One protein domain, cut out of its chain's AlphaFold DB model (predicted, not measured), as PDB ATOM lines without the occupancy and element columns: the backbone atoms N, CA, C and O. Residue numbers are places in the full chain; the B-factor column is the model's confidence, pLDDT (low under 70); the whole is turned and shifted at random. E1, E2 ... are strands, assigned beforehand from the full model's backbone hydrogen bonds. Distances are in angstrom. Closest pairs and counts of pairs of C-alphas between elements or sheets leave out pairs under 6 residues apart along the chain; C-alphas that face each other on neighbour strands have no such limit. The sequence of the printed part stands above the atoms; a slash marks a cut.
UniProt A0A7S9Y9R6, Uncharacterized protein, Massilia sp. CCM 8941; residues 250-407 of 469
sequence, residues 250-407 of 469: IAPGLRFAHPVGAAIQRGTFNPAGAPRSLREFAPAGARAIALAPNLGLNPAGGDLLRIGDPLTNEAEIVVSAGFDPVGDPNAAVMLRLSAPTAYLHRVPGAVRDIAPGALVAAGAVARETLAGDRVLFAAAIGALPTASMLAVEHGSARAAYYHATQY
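What this domain is: This is residues 250 to 407 of the 469 residues of an uncharacterized protein of Massilia sp. CCM 8941 (UniProt A0A7S9Y9R6). Two strand-built lobes stand end to end: a closed barrel of E2 to E7, and a smaller sheet of E1 and E8 to E11, curled like part of a barrel and folded into two facing leaves. The printed part begins beside the curled sheet, passes through the barrel and returns to the sheet, and two tight links, E1 to E2 and E7 to E8, join the lobes. The printed part has 158 residues with eleven named strands, E1 to E11 in order, no named helix, and 66 residues in strands, under half: all strand. Round the barrel run E2 E3 E6 E5 E4 E7 and back to E2, and across the sheet E9 E8 E1 E10 E11, both antiparallel throughout. The whole is compact, with a radius of gyration of the C-alphas of 15.5 A, yet elongated, spanning 49 by 29 by 25 A.

How they stand to each other: Residues 250 to 251 pair antiparallel with residues 403 to 404 of E11, residues 401 to 406. E1, residues 263 to 267, is the hinge of the folded sheet, where E8, residues 360 to 365, and E9, residues 375 to 379, face E10, residues 388 to 393, and E11. Within hydrogen-bond range are N 264 and O 363 of E1 and E8, 2.8 A, N 265 and O 391 of E1 and E10, 2.9 A, N 379 and O 364 of the hairpin E8 and E9, 2.8 A, and N 390 and O 402 of the hairpin E10 and E11, 2.8 A. E1 runs on into E2, residues 269 to 278, which bends by 87 degrees at residue 273. E3, residues 288 to 292, lies on one side of E2, with N 277 and O 292 2.9 A apart, and E7, residues 350 to 356, on the other, with N 272 and O 353 2.8 A apart. E4, residues 304 to 307, E5, residues 316 to 322, and E6, residues 333 to 337, form a meander, each the antiparallel neighbour of the one before, with N 318 and O 305 2.9 A and N 321 and O 336 2.8 A apart. The meander makes a Greek key with E3, the neighbour of E6 (N 289 and O 335, 2.9 A), and another with E7, the neighbour of E4 (N 306 and O 352, 2.8 A). Between the lobes, the closest C-alphas of E5 and E11 are those of Ile 317 and Tyr 401, 5.7 A apart.

Where its parts are: E1 begins at C-alpha 263 (-16.907, 21.248, 62.097). E2 is 20.6 A long, E5 17.8 A, E7 18.5 A and E10 16.0 A. E11 ends at C-alpha 406 (-22.596, 14.266, 48.105).

The domain as a whole: The C-alphas farthest apart are those of Gly 327 and Tyr 407, 49.2 A. The printed part has no cut; the links E3 to E4 and E6 to E7 are long. Mean pLDDT of the printed part is 88.3, with residues 386 to 387 and 394 to 399 under 70.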
ATOM      1  N   ILE A 250     -15.072  16.450  46.954       90.94
ATOM      2  CA  ILE A 250     -14.790  17.871  47.164       90.94
ATOM      3  C   ILE A 250     -13.852  18.410  46.086       90.94
ATOM      4  O   ILE A 250     -12.921  17.728  45.651       90.94
ATOM      5  N   ALA A 251     -14.134  19.630  45.638       89.31
ATOM      6  CA  ALA A 251     -13.371  20.344  44.625       89.31
ATOM      7  C   ALA A 251     -13.165  21.818  45.042       89.31
ATOM      8  O   ALA A 251     -14.142  22.503  45.355       89.31
ATOM      9  N   PRO A 252     -11.922  22.334  45.040       89.38
ATOM     10  CA  PRO A 252     -10.676  21.566  44.944       89.38
ATOM     11  C   PRO A 252     -10.506  20.577  46.115       89.38
ATOM     12  O   PRO A 252     -11.329  20.542  47.031       89.38
ATOM     13  N   GLY A 253      -9.437  19.773  46.092       90.44
ATOM     14  CA  GLY A 253      -9.044  18.984  47.267       90.44
ATOM     15  C   GLY A 253      -8.786  19.874  48.491       90.44
ATOM     16  O   GLY A 253      -8.568  21.083  48.357       90.44
ATOM     17  N   LEU A 254      -8.815  19.290  49.691       91.94
ATOM     18  CA  LEU A 254      -8.616  20.037  50.936       91.94
ATOM     19  C   LEU A 254      -7.282  20.778  50.917       91.94
ATOM     20  O   LEU A 254      -6.251  20.210  50.579       91.94
ATOM     21  N   ARG A 255      -7.271  22.045  51.329       89.19
ATOM     22  CA  ARG A 255      -6.019  22.816  51.417       89.19
ATOM     23  C   ARG A 255      -5.270  22.568  52.725       89.19
ATOM     24  O   ARG A 255      -4.090  22.887  52.828       89.19
ATOM     25  N   PHE A 256      -5.961  21.999  53.709       87.94
ATOM     26  CA  PHE A 256      -5.463  21.763  55.055       87.94
ATOM     27  C   PHE A 256      -5.847  20.363  55.523       87.94
ATOM     28  O   PHE A 256      -6.865  19.812  55.099       87.94
ATOM     29  N   ALA A 257      -5.036  19.808  56.419       89.38
ATOM     30  CA  ALA A 257      -5.429  18.650  57.202       89.38
ATOM     31  C   ALA A 257      -6.473  19.068  58.247       89.38
ATOM     32  O   ALA A 257      -6.370  20.147  58.837       89.38
ATOM     33  N   HIS A 258      -7.463  18.213  58.488       89.31
ATOM     34  CA  HIS A 258      -8.475  18.437  59.513       89.31
ATOM     35  C   HIS A 258      -8.593  17.204  60.419       89.31
ATOM     36  O   HIS A 258      -8.671  16.073  59.922       89.31
ATOM     37  N   PRO A 259      -8.622  17.392  61.751       89.19
ATOM     38  CA  PRO A 259      -8.813  16.285  62.672       89.19
ATOM     39  C   PRO A 259     -10.264  15.796  62.666       89.19
ATOM     40  O   PRO A 259     -11.188  16.487  62.231       89.19
ATOM     41  N   VAL A 260     -10.466  14.598  63.213       91.00
ATOM     42  CA  VAL A 260     -11.805  14.070  63.506       91.00
ATOM     43  C   VAL A 260     -12.544  15.039  64.432       91.00
ATOM     44  O   VAL A 260     -11.974  15.542  65.397       91.00
ATOM     45  N   GLY A 261     -13.813  15.305  64.133       90.75
ATOM     46  CA  GLY A 261     -14.649  16.244  64.878       90.75
ATOM     47  C   GLY A 261     -14.559  17.698  64.405       90.75
ATOM     48  O   GLY A 261     -15.343  18.517  64.877       90.75
ATOM     49  N   ALA A 262     -13.673  18.027  63.455       90.31
ATOM     50  CA  ALA A 262     -13.664  19.343  62.814       90.31
ATOM     51  C   ALA A 262     -15.049  19.667  62.224       90.31
ATOM     52  O   ALA A 262     -15.678  18.816  61.587       90.31
ATOM     53  N   ALA A 263     -15.545  20.881  62.463       89.94
ATOM     54  CA  ALA A 263     -16.907  21.248  62.097       89.94
ATOM     55  C   ALA A 263     -17.027  21.439  60.582       89.94
ATOM     56  O   ALA A 263     -16.184  22.078  59.954       89.94
ATOM     57  N   ILE A 264     -18.104  20.919  59.998       90.06
ATOM     58  CA  ILE A 264     -18.469  21.148  58.603       90.06
ATOM     59  C   ILE A 264     -19.669  22.084  58.605       90.06
ATOM     60  O   ILE A 264     -20.717  21.778  59.177       90.06
ATOM     61  N   GLN A 265     -19.522  23.228  57.952       89.50
ATOM     62  CA  GLN A 265     -20.586  24.201  57.759       89.50
ATOM     63  C   GLN A 265     -20.907  24.316  56.274       89.50
ATOM     64  O   GLN A 265     -20.025  24.218  55.422       89.50
ATOM     65  N   ARG A 266     -22.176  24.557  55.961       88.19
ATOM     66  CA  ARG A 266     -22.648  24.846  54.607       88.19
ATOM     67  C   ARG A 266     -23.139  26.280  54.522       88.19
ATOM     68  O   ARG A 266     -23.689  26.801  55.489       88.19
ATOM     69  N   GLY A 267     -22.997  26.897  53.361       85.12
ATOM     70  CA  GLY A 267     -23.530  28.234  53.130       85.12
ATOM     71  C   GLY A 267     -23.685  28.563  51.660       85.12
ATOM     72  O   GLY A 267     -23.260  27.812  50.783       85.12
ATOM     73  N   THR A 268     -24.306  29.707  51.403       84.69
ATOM     74  CA  THR A 268     -24.384  30.306  50.072       84.69
ATOM     75  C   THR A 268     -23.306  31.369  49.922       84.69
ATOM     76  O   THR A 268     -22.909  32.014  50.891       84.69
ATOM     77  N   PHE A 269     -22.808  31.541  48.704       84.56
ATOM     78  CA  PHE A 269     -21.723  32.468  48.400       84.56
ATOM     79  C   PHE A 269     -22.152  33.316  47.220       84.56
ATOM     80  O   PHE A 269     -22.224  32.837  46.089       84.56
ATOM     81  N   ASN A 270     -22.490  34.570  47.506       87.38
ATOM     82  CA  ASN A 270     -23.051  35.465  46.511       87.38
ATOM     83  C   ASN A 270     -21.955  36.392  45.984       87.38
ATOM     84  O   ASN A 270     -21.238  36.992  46.788       87.38
ATOM     85  N   PRO A 271     -21.816  36.543  44.657       88.50
ATOM     86  CA  PRO A 271     -20.925  37.537  44.085       88.50
ATOM     87  C   PRO A 271     -21.231  38.934  44.629       88.50
ATOM     88  O   PRO A 271     -22.343  39.436  44.485       88.50
ATOM     89  N   ALA A 272     -20.222  39.556  45.224       87.06
ATOM     90  CA  ALA A 272     -20.253  40.910  45.746       87.06
ATOM     91  C   ALA A 272     -19.271  41.794  44.965       87.06
ATOM     92  O   ALA A 272     -18.425  41.301  44.215       87.06
ATOM     93  N   GLY A 273     -19.420  43.110  45.114       80.88
ATOM     94  CA  GLY A 273     -18.455  44.087  44.613       80.88
ATOM     95  C   GLY A 273     -18.265  44.129  43.091       80.88
ATOM     96  O   GLY A 273     -18.962  43.472  42.306       80.88
ATOM     97  N   ALA A 274     -17.303  44.962  42.691       84.44
ATOM     98  CA  ALA A 274     -16.873  45.121  41.308       84.44
ATOM     99  C   ALA A 274     -15.914  43.984  40.894       84.44
ATOM    100  O   ALA A 274     -15.156  43.481  41.727       84.44
ATOM    101  N   PRO A 275     -15.924  43.561  39.617       90.75
ATOM    102  CA  PRO A 275     -14.958  42.589  39.123       90.75
ATOM    103  C   PRO A 275     -13.536  43.163  39.158       90.75
ATOM    104  O   PRO A 275     -13.311  44.339  38.875       90.75
ATOM    105  N   ARG A 276     -12.571  42.298  39.465       94.00
ATOM    106  CA  ARG A 276     -11.131  42.565  39.436       94.00
ATOM    107  C   ARG A 276     -10.458  41.612  38.461       94.00
ATOM    108  O   ARG A 276     -11.040  40.611  38.034       94.00
ATOM    109  N   SER A 277      -9.220  41.922  38.106       94.62
ATOM    110  CA  SER A 277      -8.430  41.089  37.209       94.62
ATOM    111  C   SER A 277      -7.087  40.742  37.821       94.62
ATOM    112  O   SER A 277      -6.406  41.614  38.371       94.62
ATOM    113  N   LEU A 278      -6.696  39.478  37.670       95.81
ATOM    114  CA  LEU A 278      -5.316  39.065  37.880       95.81
ATOM    115  C   LEU A 278      -4.411  39.831  36.919       95.81
ATOM    116  O   LEU A 278      -4.698  39.945  35.725       95.81
ATOM    117  N   ARG A 279      -3.324  40.367  37.466       96.00
ATOM    118  CA  ARG A 279      -2.279  41.087  36.730       96.00
ATOM    119  C   ARG A 279      -1.092  40.197  36.414       96.00
ATOM    120  O   ARG A 279      -0.425  40.414  35.410       96.00
ATOM    121  N   GLU A 280      -0.898  39.170  37.227       95.50
ATOM    122  CA  GLU A 280       0.131  38.163  37.039       95.50
ATOM    123  C   GLU A 280      -0.481  36.772  37.090       95.50
ATOM    124  O   GLU A 280      -1.563  36.544  37.634       95.50
ATOM    125  N   PHE A 281       0.229  35.842  36.468       94.06
ATOM    126  CA  PHE A 281      -0.099  34.433  36.507       94.06
ATOM    127  C   PHE A 281       0.032  33.906  37.939       94.06
ATOM    128  O   PHE A 281       1.052  34.128  38.587       94.06
ATOM    129  N   ALA A 282      -0.978  33.174  38.409       94.69
ATOM    130  CA  ALA A 282      -0.938  32.515  39.706       94.69
ATOM    131  C   ALA A 282      -0.824  30.996  39.497       94.69
ATOM    132  O   ALA A 282      -1.802  30.366  39.077       94.69
ATOM    133  N   PRO A 283       0.347  30.381  39.748       94.94
ATOM    134  CA  PRO A 283       0.465  28.929  39.710       94.94
ATOM    135  C   PRO A 283      -0.407  28.278  40.790       94.94
ATOM    136  O   PRO A 283      -0.737  28.908  41.796       94.94
ATOM    137  N   ALA A 284      -0.732  26.994  40.620       92.44
ATOM    138  CA  ALA A 284      -1.260  26.197  41.723       92.44
ATOM    139  C   ALA A 284      -0.243  26.204  42.879       92.44
ATOM    140  O   ALA A 284       0.962  26.065  42.659       92.44
ATOM    141  N   GLY A 285      -0.720  26.397  44.104       92.56
ATOM    142  CA  GLY A 285       0.113  26.571  45.292       92.56
ATOM    143  C   GLY A 285       0.480  28.024  45.612       92.56
ATOM    144  O   GLY A 285       1.118  28.265  46.640       92.56
ATOM    145  N   ALA A 286       0.094  29.003  44.783       94.94
ATOM    146  CA  ALA A 286       0.408  30.409  45.024       94.94
ATOM    147  C   ALA A 286      -0.235  30.909  46.327       94.94
ATOM    148  O   ALA A 286      -1.424  30.712  46.571       94.94
ATOM    149  N   ARG A 287       0.558  31.593  47.160       95.19
ATOM    150  CA  ARG A 287       0.111  32.232  48.416       95.19
ATOM    151  C   ARG A 287      -0.056  33.746  48.302       95.19
ATOM    152  O   ARG A 287      -0.393  34.401  49.284       95.19
ATOM    153  N   ALA A 288       0.194  34.298  47.124       96.19
ATOM    154  CA  ALA A 288      -0.066  35.688  46.818       96.19
ATOM    155  C   ALA A 288      -0.472  35.819  45.351       96.19
ATOM    156  O   ALA A 288      -0.039  35.024  44.514       96.19
ATOM    157  N   ILE A 289      -1.315  36.804  45.056       96.75
ATOM    158  CA  ILE A 289      -1.777  37.108  43.703       96.75
ATOM    159  C   ILE A 289      -1.678  38.609  43.444       96.75
ATOM    160  O   ILE A 289      -2.060  39.422  44.288       96.75
ATOM    161  N   ALA A 290      -1.200  38.981  42.258       96.81
ATOM    162  CA  ALA A 290      -1.242  40.362  41.804       96.81
ATOM    163  C   ALA A 290      -2.622  40.653  41.211       96.81
ATOM    164  O   ALA A 290      -3.035  40.007  40.244       96.81
ATOM    165  N   LEU A 291      -3.339  41.628  41.762       95.69
ATOM    166  CA  LEU A 291      -4.702  41.955  41.339       95.69
ATOM    167  C   LEU A 291      -4.905  43.467  41.237       95.69
ATOM    168  O   LEU A 291      -4.291  44.230  41.978       95.69
ATOM    169  N   ALA A 292      -5.796  43.902  40.344       95.31
ATOM    170  CA  ALA A 292      -6.301  45.275  40.346       95.31
ATOM    171  C   ALA A 292      -7.754  45.350  39.830       95.31
ATOM    172  O   ALA A 292      -8.154  44.479  39.049       95.31
ATOM    173  N   PRO A 293      -8.522  46.403  40.177       95.50
ATOM    174  CA  PRO A 293      -8.180  47.469  41.134       95.50
ATOM    175  C   PRO A 293      -8.142  46.969  42.590       95.50
ATOM    176  O   PRO A 293      -8.746  45.942  42.901       95.50
ATOM    177  N   ASN A 294      -7.447  47.681  43.483       94.50
ATOM    178  CA  ASN A 294      -7.411  47.354  44.919       94.50
ATOM    179  C   ASN A 294      -8.566  47.983  45.721       94.50
ATOM    180  O   ASN A 294      -8.783  47.617  46.875       94.50
ATOM    181  N   LEU A 295      -9.327  48.889  45.100       94.50
ATOM    182  CA  LEU A 295     -10.458  49.572  45.712       94.50
ATOM    183  C   LEU A 295     -11.402  48.589  46.425       94.50
ATOM    184  O   LEU A 295     -11.877  47.608  45.842       94.50
ATOM    185  N   GLY A 296     -11.687  48.885  47.693       91.12
ATOM    186  CA  GLY A 296     -12.632  48.136  48.519       91.12
ATOM    187  C   GLY A 296     -12.111  46.818  49.095       91.12
ATOM    188  O   GLY A 296     -12.869  46.168  49.805       91.12
ATOM    189  N   LEU A 297     -10.860  46.422  48.827       93.12
ATOM    190  CA  LEU A 297     -10.230  45.314  49.550       93.12
ATOM    191  C   LEU A 297      -9.789  45.754  50.945       93.12
ATOM    192  O   LEU A 297      -9.338  46.886  51.125       93.12
ATOM    193  N   ASN A 298      -9.860  44.845  51.914       93.62
ATOM    194  CA  ASN A 298      -9.366  45.061  53.262       93.62
ATOM    195  C   ASN A 298      -7.847  44.811  53.323       93.62
ATOM    196  O   ASN A 298      -7.406  43.661  53.210       93.62
ATOM    197  N   PRO A 299      -7.013  45.840  53.579       95.38
ATOM    198  CA  PRO A 299      -5.568  45.647  53.688       95.38
ATOM    199  C   PRO A 299      -5.160  44.736  54.849       95.38
ATOM    200  O   PRO A 299      -4.110  44.102  54.782       95.38
ATOM    201  N   ALA A 300      -5.998  44.615  55.884       95.00
ATOM    202  CA  ALA A 300      -5.780  43.700  57.004       95.00
ATOM    203  C   ALA A 300      -6.184  42.240  56.703       95.00
ATOM    204  O   ALA A 300      -5.893  41.354  57.503       95.00
ATOM    205  N   GLY A 301      -6.835  41.975  55.566       92.69
ATOM    206  CA  GLY A 301      -7.305  40.646  55.171       92.69
ATOM    207  C   GLY A 301      -8.726  40.302  55.630       92.69
ATOM    208  O   GLY A 301      -9.434  41.113  56.221       92.69
ATOM    209  N   GLY A 302      -9.155  39.075  55.342       90.06
ATOM    210  CA  GLY A 302     -10.491  38.559  55.651       90.06
ATOM    211  C   GLY A 302     -11.503  38.665  54.507       90.06
ATOM    212  O   GLY A 302     -12.620  38.167  54.649       90.06
ATOM    213  N   ASP A 303     -11.126  39.251  53.369       91.25
ATOM    214  CA  ASP A 303     -11.991  39.292  52.189       91.25
ATOM    215  C   ASP A 303     -12.104  37.904  51.566       91.25
ATOM    216  O   ASP A 303     -11.121  37.172  51.440       91.25
ATOM    217  N   LEU A 304     -13.307  37.554  51.126       91.31
ATOM    218  CA  LEU A 304     -13.581  36.320  50.403       91.31
ATOM    219  C   LEU A 304     -13.539  36.593  48.913       91.31
ATOM    220  O   LEU A 304     -14.322  37.391  48.404       91.31
ATOM    221  N   LEU A 305     -12.655  35.899  48.212       92.69
ATOM    222  CA  LEU A 305     -12.422  36.110  46.794       92.69
ATOM    223  C   LEU A 305     -12.679  34.824  46.032       92.69
ATOM    224  O   LEU A 305     -12.112  33.783  46.358       92.69
ATOM    225  N   ARG A 306     -13.496  34.906  44.983       92.75
ATOM    226  CA  ARG A 306     -13.557  33.873  43.952       92.75
ATOM    227  C   ARG A 306     -12.552  34.202  42.861       92.75
ATOM    228  O   ARG A 306     -12.631  35.279  42.271       92.75
ATOM    229  N   ILE A 307     -11.664  33.261  42.576       92.94
ATOM    230  CA  ILE A 307     -10.672  33.333  41.503       92.94
ATOM    231  C   ILE A 307     -11.086  32.341  40.415       92.94
ATOM    232  O   ILE A 307     -11.445  31.206  40.727       92.94
ATOM    233  N   GLY A 308     -11.056  32.776  39.157       88.69
ATOM    234  CA  GLY A 308     -11.409  31.959  37.996       88.69
ATOM    235  C   GLY A 308     -12.840  32.174  37.494       88.69
ATOM    236  O   GLY A 308     -13.657  32.884  38.095       88.69
ATOM    237  N   ASP A 309     -13.135  31.571  36.341       80.31
ATOM    238  CA  ASP A 309     -14.453  31.628  35.707       80.31
ATOM    239  C   ASP A 309     -15.416  30.647  36.404       80.31
ATOM    240  O   ASP A 309     -15.130  29.447  36.422       80.31
ATOM    241  N   PRO A 310     -16.563  31.104  36.951       73.56
ATOM    242  CA  PRO A 310     -17.544  30.230  37.601       73.56
ATOM    243  C   PRO A 310     -18.147  29.148  36.701       73.56
ATOM    244  O   PRO A 310     -18.772  28.226  37.218       73.56
ATOM    245  N   LEU A 311     -18.025  29.273  35.380       75.44
ATOM    246  CA  LEU A 311     -18.476  28.260  34.426       75.44
ATOM    247  C   LEU A 311     -17.460  27.125  34.256       75.44
ATOM    248  O   LEU A 311     -17.772  26.104  33.646       75.44
ATOM    249  N   THR A 312     -16.252  27.292  34.792       75.75
ATOM    250  CA  THR A 312     -15.209  26.269  34.793       75.75
ATOM    251  C   THR A 312     -15.149  25.568  36.146       75.75
ATOM    252  O   THR A 312     -15.410  26.161  37.192       75.75
ATOM    253  N   ASN A 313     -14.723  24.305  36.140       71.81
ATOM    254  CA  ASN A 313     -14.476  23.543  37.370       71.81
ATOM    255  C   ASN A 313     -13.229  24.030  38.144       71.81
ATOM    256  O   ASN A 313     -12.902  23.471  39.189       71.81
ATOM    257  N   GLU A 314     -12.532  25.044  37.623       81.81
ATOM    258  CA  GLU A 314     -11.293  25.608  38.167       81.81
ATOM    259  C   GLU A 314     -11.540  26.888  38.982       81.81
ATOM    260  O   GLU A 314     -10.598  27.505  39.476       81.81
ATOM    261  N   ALA A 315     -12.802  27.297  39.163       87.06
ATOM    262  CA  ALA A 315     -13.129  28.370  40.090       87.06
ATOM    263  C   ALA A 315     -12.890  27.930  41.540       87.06
ATOM    264  O   ALA A 315     -13.285  26.840  41.961       87.06
ATOM    265  N   GLU A 316     -12.284  28.807  42.336       90.44
ATOM    266  CA  GLU A 316     -12.056  28.549  43.754       90.44
ATOM    267  C   GLU A 316     -12.323  29.783  44.611       90.44
ATOM    268  O   GLU A 316     -12.123  30.914  44.168       90.44
ATOM    269  N   ILE A 317     -12.779  29.563  45.847       90.50
ATOM    270  CA  ILE A 317     -12.957  30.627  46.838       90.50
ATOM    271  C   ILE A 317     -11.836  30.533  47.873       90.50
ATOM    272  O   ILE A 317     -11.621  29.475  48.479       90.50
ATOM    273  N   VAL A 318     -11.134  31.647  48.065       90.50
ATOM    274  CA  VAL A 318     -10.023  31.813  49.009       90.50
ATOM    275  C   VAL A 318     -10.244  33.050  49.873       90.50
ATOM    276  O   VAL A 318     -10.962  33.970  49.482       90.50
ATOM    277  N   VAL A 319      -9.621  33.073  51.051       91.31
ATOM    278  CA  VAL A 319      -9.650  34.235  51.949       91.31
ATOM    279  C   VAL A 319      -8.352  35.022  51.834       91.31
ATOM    280  O   VAL A 319      -7.273  34.431  51.762       91.31
ATOM    281  N   SER A 320      -8.449  36.350  51.810       92.94
ATOM    282  CA  SER A 320      -7.289  37.235  51.808       92.94
ATOM    283  C   SER A 320      -6.620  37.272  53.186       92.94
ATOM    284  O   SER A 320      -7.279  37.304  54.223       92.94
ATOM    285  N   ALA A 321      -5.292  37.307  53.196       93.31
ATOM    286  CA  ALA A 321      -4.454  37.576  54.365       93.31
ATOM    287  C   ALA A 321      -3.955  39.037  54.383       93.31
ATOM    288  O   ALA A 321      -3.009  39.375  55.092       93.31
ATOM    289  N   GLY A 322      -4.571  39.895  53.564       94.44
ATOM    290  CA  GLY A 322      -4.245  41.313  53.457       94.44
ATOM    291  C   GLY A 322      -3.163  41.632  52.427       94.44
ATOM    292  O   GLY A 322      -2.637  40.762  51.730       94.44
ATOM    293  N   PHE A 323      -2.845  42.915  52.316       96.94
ATOM    294  CA  PHE A 323      -1.845  43.465  51.403       96.94
ATOM    295  C   PHE A 323      -1.284  44.763  51.976       96.94
ATOM    296  O   PHE A 323      -1.856  45.340  52.901       96.94
ATOM    297  N   ASP A 324      -0.171  45.227  51.424       96.88
ATOM    298  CA  ASP A 324       0.418  46.494  51.848       96.88
ATOM    299  C   ASP A 324      -0.323  47.647  51.145       96.88
ATOM    300  O   ASP A 324      -0.360  47.663  49.909       96.88
ATOM    301  N   PRO A 325      -0.973  48.573  51.884       92.19
ATOM    302  CA  PRO A 325      -1.830  49.594  51.290       92.19
ATOM    303  C   PRO A 325      -1.092  50.472  50.274       92.19
ATOM    304  O   PRO A 325       0.034  50.908  50.514       92.19
ATOM    305  N   VAL A 326      -1.769  50.804  49.175       93.25
ATOM    306  CA  VAL A 326      -1.283  51.735  48.147       93.25
ATOM    307  C   VAL A 326      -2.268  52.899  48.043       93.25
ATOM    308  O   VAL A 326      -3.475  52.697  48.142       93.25
ATOM    309  N   GLY A 327      -1.764  54.126  47.867       91.88
ATOM    310  CA  GLY A 327      -2.601  55.334  47.854       91.88
ATOM    311  C   GLY A 327      -3.531  55.464  46.640       91.88
ATOM    312  O   GLY A 327      -4.548  56.145  46.728       91.88
ATOM    313  N   ASP A 328      -3.204  54.811  45.520       95.56
ATOM    314  CA  ASP A 328      -4.061  54.770  44.332       95.56
ATOM    315  C   ASP A 328      -5.029  53.569  44.404       95.56
ATOM    316  O   ASP A 328      -4.571  52.421  44.352       95.56
ATOM    317  N   PRO A 329      -6.357  53.794  44.469       92.94
ATOM    318  CA  PRO A 329      -7.355  52.724  44.535       92.94
ATOM    319  C   PRO A 329      -7.409  51.828  43.283       92.94
ATOM    320  O   PRO A 329      -7.947  50.718  43.329       92.94
ATOM    321  N   ASN A 330      -6.865  52.279  42.149       95.19
ATOM    322  CA  ASN A 330      -6.831  51.508  40.906       95.19
ATOM    323  C   ASN A 330      -5.521  50.740  40.701       95.19
ATOM    324  O   ASN A 330      -5.446  49.899  39.798       95.19
ATOM    325  N   ALA A 331      -4.509  50.995  41.535       95.25
ATOM    326  CA  ALA A 331      -3.214  50.349  41.425       95.25
ATOM    327  C   ALA A 331      -3.302  48.841  41.690       95.25
ATOM    328  O   ALA A 331      -4.131  48.358  42.469       95.25
ATOM    329  N   ALA A 332      -2.408  48.098  41.039       96.06
ATOM    330  CA  ALA A 332      -2.222  46.688  41.326       96.06
ATOM    331  C   ALA A 332      -1.588  46.502  42.708       96.06
ATOM    332  O   ALA A 332      -0.697  47.257  43.093       96.06
ATOM    333  N   VAL A 333      -2.032  45.477  43.430       97.25
ATOM    334  CA  VAL A 333      -1.474  45.093  44.732       97.25
ATOM    335  C   VAL A 333      -1.145  43.611  44.744       97.25
ATOM    336  O   VAL A 333      -1.819  42.812  44.088       97.25
ATOM    337  N   MET A 334      -0.116  43.249  45.508       97.81
ATOM    338  CA  MET A 334       0.204  41.857  45.802       97.81
ATOM    339  C   MET A 334      -0.590  41.424  47.035       97.81
ATOM    340  O   MET A 334      -0.208  41.704  48.172       97.81
ATOM    341  N   LEU A 335      -1.724  40.771  46.805       97.19
ATOM    342  CA  LEU A 335      -2.594  40.297  47.870       97.19
ATOM    343  C   LEU A 335      -2.114  38.949  48.382       97.19
ATOM    344  O   LEU A 335      -2.043  37.986  47.621       97.19
ATOM    345  N   ARG A 336      -1.833  38.870  49.680       96.62
ATOM    346  CA  ARG A 336      -1.503  37.618  50.363       96.62
ATOM    347  C   ARG A 336      -2.782  36.809  50.580       96.62
ATOM    348  O   ARG A 336      -3.839  37.375  50.848       96.62
ATOM    349  N   LEU A 337      -2.693  35.488  50.482       93.69
ATOM    350  CA  LEU A 337      -3.811  34.560  50.657       93.69
ATOM    351  C   LEU A 337      -3.640  33.738  51.938       93.69
ATOM    352  O   LEU A 337      -2.544  33.275  52.252       93.69
ATOM    353  N   SER A 338      -4.745  33.500  52.644       90.88
ATOM    354  CA  SER A 338      -4.785  32.664  53.853       90.88
ATOM    355  C   SER A 338      -4.622  31.173  53.544       90.88
ATOM    356  O   SER A 338      -4.236  30.394  54.414       90.88
ATOM    357  N   ALA A 339      -4.884  30.769  52.300       89.62
ATOM    358  CA  ALA A 339      -4.652  29.425  51.794       89.62
ATOM    359  C   ALA A 339      -4.025  29.485  50.393       89.62
ATOM    360  O   ALA A 339      -4.312  30.426  49.650       89.62
ATOM    361  N   PRO A 340      -3.187  28.505  50.014       91.19
ATOM    362  CA  PRO A 340      -2.657  28.440  48.657       91.19
ATOM    363  C   PRO A 340      -3.779  28.227  47.627       91.19
ATOM    364  O   PRO A 340      -4.765  27.543  47.912       91.19
ATOM    365  N   THR A 341      -3.621  28.768  46.419       92.50
ATOM    366  CA  THR A 341      -4.494  28.428  45.284       92.50
ATOM    367  C   THR A 341      -4.400  26.935  44.979       92.50
ATOM    368  O   THR A 341      -3.327  26.334  45.052       92.50
ATOM    369  N   ALA A 342      -5.520  26.306  44.650       91.44
ATOM    370  CA  ALA A 342      -5.548  24.908  44.243       91.44
ATOM    371  C   ALA A 342      -5.343  24.744  42.736       91.44
ATOM    372  O   ALA A 342      -4.812  23.725  42.295       91.44
ATOM    373  N   TYR A 343      -5.757  25.743  41.957       92.88
ATOM    374  CA  TYR A 343      -5.695  25.708  40.506       92.88
ATOM    375  C   TYR A 343      -4.703  26.720  39.948       92.88
ATOM    376  O   TYR A 343      -4.235  27.646  40.612       92.88
ATOM    377  N   LEU A 344      -4.380  26.495  38.681       92.62
ATOM    378  CA  LEU A 344      -3.654  27.426  37.845       92.62
ATOM    379  C   LEU A 344      -4.588  28.561  37.413       92.62
ATOM    380  O   LEU A 344      -5.585  28.291  36.752       92.62
ATOM    381  N   HIS A 345      -4.226  29.821  37.659       93.12
ATOM    382  CA  HIS A 345      -4.996  30.965  37.158       93.12
ATOM    383  C   HIS A 345      -4.172  31.813  36.192       93.12
ATOM    384  O   HIS A 345      -3.096  32.318  36.519       93.12
ATOM    385  N   ARG A 346      -4.685  31.957  34.967       91.38
ATOM    386  CA  ARG A 346      -4.036  32.692  33.871       91.38
ATOM    387  C   ARG A 346      -4.482  34.154  33.826       91.38
ATOM    388  O   ARG A 346      -5.514  34.510  34.384       91.38
ATOM    389  N   VAL A 347      -3.713  34.988  33.127       90.19
ATOM    390  CA  VAL A 347      -4.006  36.415  32.903       90.19
ATOM    391  C   VAL A 347      -4.689  36.619  31.540       90.19
ATOM    392  O   VAL A 347      -4.265  35.980  30.574       90.19
ATOM    393  N   PRO A 348      -5.677  37.531  31.421       84.56
ATOM    394  CA  PRO A 348      -6.393  38.190  32.515       84.56
ATOM    395  C   PRO A 348      -7.390  37.220  33.167       84.56
ATOM    396  O   PRO A 348      -8.308  36.727  32.518       84.56
ATOM    397  N   GLY A 349      -7.205  36.946  34.458       87.62
ATOM    398  CA  GLY A 349      -8.062  36.036  35.220       87.62
ATOM    399  C   GLY A 349      -9.126  36.804  35.986       87.62
ATOM    400  O   GLY A 349      -8.821  37.833  36.592       87.62
ATOM    401  N   ALA A 350     -10.370  36.325  35.965       91.56
ATOM    402  CA  ALA A 350     -11.460  36.955  36.700       91.56
ATOM    403  C   ALA A 350     -11.293  36.744  38.212       91.56
ATOM    404  O   ALA A 350     -11.121  35.617  38.674       91.56
ATOM    405  N   VAL A 351     -11.383  37.832  38.980       94.62
ATOM    406  CA  VAL A 351     -11.444  37.802  40.445       94.62
ATOM    407  C   VAL A 351     -12.661  38.596  40.892       94.62
ATOM    408  O   VAL A 351     -12.942  39.668  40.353       94.62
ATOM    409  N   ARG A 352     -13.411  38.087  41.866       93.19
ATOM    410  CA  ARG A 352     -14.593  38.782  42.382       93.19
ATOM    411  C   ARG A 352     -14.744  38.586  43.878       93.19
ATOM    412  O   ARG A 352     -14.507  37.483  44.367       93.19
ATOM    413  N   ASP A 353     -15.187  39.633  44.570       93.25
ATOM    414  CA  ASP A 353     -15.542  39.515  45.980       93.25
ATOM    415  C   ASP A 353     -16.751  38.604  46.136       93.25
ATOM    416  O   ASP A 353     -17.624  38.504  45.268       93.25
ATOM    417  N   ILE A 354     -16.811  37.944  47.276       90.88
ATOM    418  CA  ILE A 354     -17.890  37.055  47.645       90.88
ATOM    419  C   ILE A 354     -18.416  37.497  49.003       90.88
ATOM    420  O   ILE A 354     -17.676  37.573  49.976       90.88
ATOM    421  N   ALA A 355     -19.719  37.745  49.083       88.12
ATOM    422  CA  ALA A 355     -20.400  37.879  50.358       88.12
ATOM    423  C   ALA A 355     -20.838  36.478  50.823       88.12
ATOM    424  O   ALA A 355     -21.625  35.826  50.119       88.12
ATOM    425  N   PRO A 356     -20.348  35.987  51.976       82.44
ATOM    426  CA  PRO A 356     -20.838  34.740  52.536       82.44
ATOM    427  C   PRO A 356     -22.254  34.969  53.078       82.44
ATOM    428  O   PRO A 356     -22.517  35.935  53.795       82.44
ATOM    429  N   GLY A 357     -23.175  34.072  52.743       82.75
ATOM    430  CA  GLY A 357     -24.453  33.966  53.433       82.75
ATOM    431  C   GLY A 357     -24.281  33.413  54.851       82.75
ATOM    432  O   GLY A 357     -23.169  33.132  55.308       82.75
ATOM    433  N   ALA A 358     -25.401  33.213  55.549       84.31
ATOM    434  CA  ALA A 358     -25.388  32.535  56.840       84.31
ATOM    435  C   ALA A 358     -24.801  31.125  56.680       84.31
ATOM    436  O   ALA A 358     -25.304  30.321  55.890       84.31
ATOM    437  N   LEU A 359     -23.732  30.834  57.426       85.50
ATOM    438  CA  LEU A 359     -23.209  29.478  57.511       85.50
ATOM    439  C   LEU A 359     -24.042  28.693  58.523       85.50
ATOM    440  O   LEU A 359     -24.302  29.158  59.631       85.50
ATOM    441  N   VAL A 360     -24.455  27.500  58.123       88.12
ATOM    442  CA  VAL A 360     -25.272  26.592  58.923       88.12
ATOM    443  C   VAL A 360     -24.462  25.330  59.170       88.12
ATOM    444  O   VAL A 360     -23.821  24.818  58.250       88.12
ATOM    445  N   ALA A 361     -24.490  24.817  60.399       89.06
ATOM    446  CA  ALA A 361     -23.877  23.533  60.715       89.06
ATOM    447  C   ALA A 361     -24.430  22.442  59.782       89.06
ATOM    448  O   ALA A 361     -25.644  22.307  59.618       89.06
ATOM    449  N   ALA A 362     -23.527  21.705  59.142       88.50
ATOM    450  CA  ALA A 362     -23.857  20.609  58.241       88.50
ATOM    451  C   ALA A 362     -23.493  19.257  58.856       88.50
ATOM    452  O   ALA A 362     -24.255  18.320  58.701       88.50
ATOM    453  N   GLY A 363     -22.369  19.163  59.572       90.75
ATOM    454  CA  GLY A 363     -21.920  17.934  60.224       90.75
ATOM    455  C   GLY A 363     -20.523  18.097  60.816       90.75
ATOM    456  O   GLY A 363     -20.087  19.217  61.093       90.75
ATOM    457  N   ALA A 364     -19.802  16.990  60.970       91.12
ATOM    458  CA  ALA A 364     -18.404  17.003  61.394       91.12
ATOM    459  C   ALA A 364     -17.560  16.012  60.590       91.12
ATOM    460  O   ALA A 364     -18.074  15.040  60.038       91.12
ATOM    461  N   VAL A 365     -16.254  16.250  60.532       92.12
ATOM    462  CA  VAL A 365     -15.284  15.333  59.932       92.12
ATOM    463  C   VAL A 365     -15.282  14.018  60.715       92.12
ATOM    464  O   VAL A 365     -14.990  14.003  61.909       92.12
ATOM    465  N   ALA A 366     -15.604  12.905  60.054       92.06
ATOM    466  CA  ALA A 366     -15.684  11.585  60.693       92.06
ATOM    467  C   ALA A 366     -14.341  10.845  60.726       92.06
ATOM    468  O   ALA A 366     -14.152   9.927  61.522       92.06
ATOM    469  N   ARG A 367     -13.409  11.223  59.849       91.69
ATOM    470  CA  ARG A 367     -12.092  10.598  59.713       91.69
ATOM    471  C   ARG A 367     -11.058  11.675  59.437       91.69
ATOM    472  O   ARG A 367     -11.340  12.576  58.658       91.69
ATOM    473  N   GLU A 368      -9.879  11.548  60.042       90.44
ATOM    474  CA  GLU A 368      -8.744  12.442  59.789       90.44
ATOM    475  C   GLU A 368      -8.552  12.650  58.283       90.44
ATOM    476  O   GLU A 368      -8.606  11.686  57.505       90.44
ATOM    477  N   THR A 369      -8.328  13.899  57.887       92.75
ATOM    478  CA  THR A 369      -8.035  14.273  56.506       92.75
ATOM    479  C   THR A 369      -6.651  14.887  56.379       92.75
ATOM    480  O   THR A 369      -6.141  15.514  57.308       92.75
ATOM    481  N   LEU A 370      -6.057  14.729  55.200       93.56
ATOM    482  CA  LEU A 370      -4.816  15.380  54.803       93.56
ATOM    483  C   LEU A 370      -5.092  16.490  53.788       93.56
ATOM    484  O   LEU A 370      -6.078  16.460  53.048       93.56
ATOM    485  N   ALA A 371      -4.177  17.458  53.719       91.38
ATOM    486  CA  ALA A 371      -4.155  18.387  52.599       91.38
ATOM    487  C   ALA A 371      -3.988  17.600  51.283       91.38
ATOM    488  O   ALA A 371      -3.140  16.717  51.174       91.38
ATOM    489  N   GLY A 372      -4.817  17.917  50.295       92.56
ATOM    490  CA  GLY A 372      -4.925  17.240  49.008       92.56
ATOM    491  C   GLY A 372      -6.055  16.212  48.926       92.56
ATOM    492  O   GLY A 372      -6.428  15.845  47.811       92.56
ATOM    493  N   ASP A 373      -6.652  15.789  50.050       95.31
ATOM    494  CA  ASP A 373      -7.770  14.838  50.028       95.31
ATOM    495  C   ASP A 373      -8.924  15.383  49.172       95.31
ATOM    496  O   ASP A 373      -9.373  16.516  49.350       95.31
ATOM    497  N   ARG A 374      -9.424  14.561  48.242       93.69
ATOM    498  CA  ARG A 374     -10.543  14.903  47.340       93.69
ATOM    499  C   ARG A 374     -11.878  14.272  47.744       93.69
ATOM    500  O   ARG A 374     -12.890  14.474  47.073       93.69
ATOM    501  N   VAL A 375     -11.886  13.502  48.831       93.38
ATOM    502  CA  VAL A 375     -13.088  12.900  49.415       93.38
ATOM    503  C   VAL A 375     -13.091  13.153  50.915       93.38
ATOM    504  O   VAL A 375     -12.135  12.820  51.612       93.38
ATOM    505  N   LEU A 376     -14.185  13.730  51.401       91.94
ATOM    506  CA  LEU A 376     -14.410  14.037  52.807       91.94
ATOM    507  C   LEU A 376     -15.366  13.009  53.409       91.94
ATOM    508  O   LEU A 376     -16.502  12.909  52.952       91.94
ATOM    509  N   PHE A 377     -14.930  12.286  54.441       92.38
ATOM    510  CA  PHE A 377     -15.805  11.436  55.254       92.38
ATOM    511  C   PHE A 377     -16.423  12.275  56.364       92.38
ATOM    512  O   PHE A 377     -15.703  12.901  57.149       92.38
ATOM    513  N   ALA A 378     -17.745  12.278  56.438       89.75
ATOM    514  CA  ALA A 378     -18.487  13.123  57.352       89.75
ATOM    515  C   ALA A 378     -19.415  12.299  58.247       89.75
ATOM    516  O   ALA A 378     -19.861  11.212  57.891       89.75
ATOM    517  N   ALA A 379     -19.683  12.827  59.434       88.12
ATOM    518  CA  ALA A 379     -20.670  12.307  60.358       88.12
ATOM    519  C   ALA A 379     -21.892  13.221  60.317       88.12
ATOM    520  O   ALA A 379     -21.758  14.436  60.496       88.12
ATOM    521  N   ALA A 380     -23.063  12.617  60.099       82.38
ATOM    522  CA  ALA A 380     -24.358  13.288  60.129       82.38
ATOM    523  C   ALA A 380     -24.442  14.511  59.196       82.38
ATOM    524  O   ALA A 380     -25.001  15.532  59.584       82.38
ATOM    525  N   ILE A 381     -23.902  14.419  57.969       79.31
ATOM    526  CA  ILE A 381     -23.806  15.580  57.057       79.31
ATOM    527  C   ILE A 381     -25.157  16.017  56.452       79.31
ATOM    528  O   ILE A 381     -25.243  17.016  55.735       79.31
ATOM    529  N   GLY A 382     -26.236  15.288  56.759       75.19
ATOM    530  CA  GLY A 382     -27.560  15.499  56.183       75.19
ATOM    531  C   GLY A 382     -27.556  15.382  54.655       75.19
ATOM    532  O   GLY A 382     -26.555  15.024  54.038       75.19
ATOM    533  N   ALA A 383     -28.688  15.681  54.019       78.31
ATOM    534  CA  ALA A 383     -28.724  15.832  52.569       78.31
ATOM    535  C   ALA A 383     -28.130  17.194  52.175       78.31
ATOM    536  O   ALA A 383     -28.623  18.255  52.585       78.31
ATOM    537  N   LEU A 384     -27.074  17.165  51.368       77.25
ATOM    538  CA  LEU A 384     -26.500  18.323  50.710       77.25
ATOM    539  C   LEU A 384     -27.205  18.532  49.364       77.25
ATOM    540  O   LEU A 384     -27.269  17.606  48.552       77.25
ATOM    541  N   PRO A 385     -27.700  19.747  49.082       75.38
ATOM    542  CA  PRO A 385     -28.080  20.120  47.729       75.38
ATOM    543  C   PRO A 385     -26.932  19.894  46.737       75.38
ATOM    544  O   PRO A 385     -25.752  20.014  47.093       75.38
ATOM    545  N   THR A 386     -27.273  19.622  45.478       68.06
ATOM    546  CA  THR A 386     -26.299  19.536  44.384       68.06
ATOM    547  C   THR A 386     -25.420  20.790  44.358       68.06
ATOM    548  O   THR A 386     -25.940  21.903  44.390       68.06
ATOM    549  N   ALA A 387     -24.096  20.603  44.294       69.12
ATOM    550  CA  ALA A 387     -23.094  21.676  44.290       69.12
ATOM    551  C   ALA A 387     -23.101  22.579  45.544       69.12
ATOM    552  O   ALA A 387     -22.935  23.796  45.456       69.12
ATOM    553  N   SER A 388     -23.261  21.979  46.726       82.81
ATOM    554  CA  SER A 388     -23.152  22.691  48.004       82.81
ATOM    555  C   SER A 388     -21.750  23.252  48.228       82.81
ATOM    556  O   SER A 388     -20.761  22.582  47.952       82.81
ATOM    557  N   MET A 389     -21.660  24.453  48.797       87.62
ATOM    558  CA  MET A 389     -20.392  25.007  49.266       87.62
ATOM    559  C   MET A 389     -20.193  24.711  50.747       87.62
ATOM    560  O   MET A 389     -21.056  25.026  51.572       87.62
ATOM    561  N   LEU A 390     -19.044  24.124  51.071       89.06
ATOM    562  CA  LEU A 390     -18.653  23.759  52.424       89.06
ATOM    563  C   LEU A 390     -17.499  24.626  52.923       89.06
ATOM    564  O   LEU A 390     -16.558  24.928  52.187       89.06
ATOM    565  N   ALA A 391     -17.561  24.956  54.207       88.81
ATOM    566  CA  ALA A 391     -16.436  25.399  55.013       88.81
ATOM    567  C   ALA A 391     -16.114  24.295  56.028       88.81
ATOM    568  O   ALA A 391     -17.024  23.752  56.657       88.81
ATOM    569  N   VAL A 392     -14.833  23.963  56.183       86.00
ATOM    570  CA  VAL A 392     -14.371  22.982  57.176       86.00
ATOM    571  C   VAL A 392     -13.502  23.714  58.192       86.00
ATOM    572  O   VAL A 392     -12.508  24.340  57.824       86.00
ATOM    573  N   GLU A 393     -13.895  23.676  59.462       78.12
ATOM    574  CA  GLU A 393     -13.306  24.485  60.530       78.12
ATOM    575  C   GLU A 393     -12.550  23.628  61.552       78.12
ATOM    576  O   GLU A 393     -13.061  22.623  62.049       78.12
ATOM    577  N   HIS A 394     -11.347  24.079  61.923       58.91
ATOM    578  CA  HIS A 394     -10.642  23.619  63.118       58.91
ATOM    579  C   HIS A 394      -9.855  24.776  63.759       58.91
ATOM    580  O   HIS A 394      -8.882  25.261  63.185       58.91
ATOM    581  N   GLY A 395     -10.273  25.221  64.947       53.84
ATOM    582  CA  GLY A 395      -9.520  26.134  65.825       53.84
ATOM    583  C   GLY A 395      -9.445  27.618  65.418       53.84
ATOM    584  O   GLY A 395      -9.631  28.474  66.276       53.84
ATOM    585  N   SER A 396      -9.207  27.950  64.143       46.97
ATOM    586  CA  SER A 396      -9.100  29.335  63.640       46.97
ATOM    587  C   SER A 396      -9.901  29.572  62.350       46.97
ATOM    588  O   SER A 396     -10.221  28.634  61.621       46.97
ATOM    589  N   ALA A 397     -10.240  30.837  62.071       48.25
ATOM    590  CA  ALA A 397     -11.199  31.236  61.040       48.25
ATOM    591  C   ALA A 397     -10.827  30.810  59.598       48.25
ATOM    592  O   ALA A 397      -9.780  31.171  59.068       48.25
ATOM    593  N   ARG A 398     -11.759  30.070  58.977       62.50
ATOM    594  CA  ARG A 398     -12.117  29.958  57.544       62.50
ATOM    595  C   ARG A 398     -11.065  30.400  56.517       62.50
ATOM    596  O   ARG A 398     -11.245  31.403  55.843       62.50
ATOM    597  N   ALA A 399     -10.011  29.616  56.311       60.19
ATOM    598  CA  ALA A 399      -9.036  29.913  55.256       60.19
ATOM    599  C   ALA A 399      -9.441  29.384  53.858       60.19
ATOM    600  O   ALA A 399      -8.869  29.812  52.856       60.19
ATOM    601  N   ALA A 400     -10.411  28.463  53.765       75.50
ATOM    602  CA  ALA A 400     -10.741  27.758  52.524       75.50
ATOM    603  C   ALA A 400     -12.202  27.285  52.450       75.50
ATOM    604  O   ALA A 400     -12.773  26.843  53.449       75.50
ATOM    605  N   TYR A 401     -12.760  27.311  51.236       87.62
ATOM    606  CA  TYR A 401     -14.090  26.791  50.908       87.62
ATOM    607  C   TYR A 401     -14.012  25.809  49.743       87.62
ATOM    608  O   TYR A 401     -13.110  25.910  48.901       87.62
ATOM    609  N   TYR A 402     -14.970  24.883  49.702       89.19
ATOM    610  CA  TYR A 402     -14.965  23.743  48.790       89.19
ATOM    611  C   TYR A 402     -16.347  23.519  48.183       89.19
ATOM    612  O   TYR A 402     -17.347  23.528  48.901       89.19
ATOM    613  N   HIS A 403     -16.399  23.248  46.883       88.56
ATOM    614  CA  HIS A 403     -17.578  22.653  46.268       88.56
ATOM    615  C   HIS A 403     -17.659  21.192  46.695       88.56
ATOM    616  O   HIS A 403     -16.689  20.453  46.560       88.56
ATOM    617  N   ALA A 404     -18.815  20.768  47.187       88.62
ATOM    618  CA  ALA A 404     -19.073  19.401  47.596       88.62
ATOM    619  C   ALA A 404     -20.204  18.791  46.771       88.62
ATOM    620  O   ALA A 404     -21.275  19.376  46.590       88.62
ATOM    621  N   THR A 405     -19.955  17.575  46.305       85.94
ATOM    622  CA  THR A 405     -20.956  16.703  45.697       85.94
ATOM    623  C   THR A 405     -21.120  15.500  46.612       85.94
ATOM    624  O   THR A 405     -20.225  14.657  46.708       85.94
ATOM    625  N   GLN A 406     -22.247  15.444  47.321       84.00
ATOM    626  CA  GLN A 406     -22.596  14.266  48.105       84.00
ATOM    627  C   GLN A 406     -22.981  13.126  47.167       84.00
ATOM    628  O   GLN A 406     -23.565  13.343  46.102       84.00
ATOM    629  N   TYR A 407     -22.668  11.905  47.580       80.44
ATOM    630  CA  TYR A 407     -23.250  10.733  46.951       80.44
ATOM    631  C   TYR A 407     -24.763  10.729  47.214       80.44
ATOM    632  O   TYR A 407     -25.162  10.985  48.351       80.44
TER     633      TYR A 407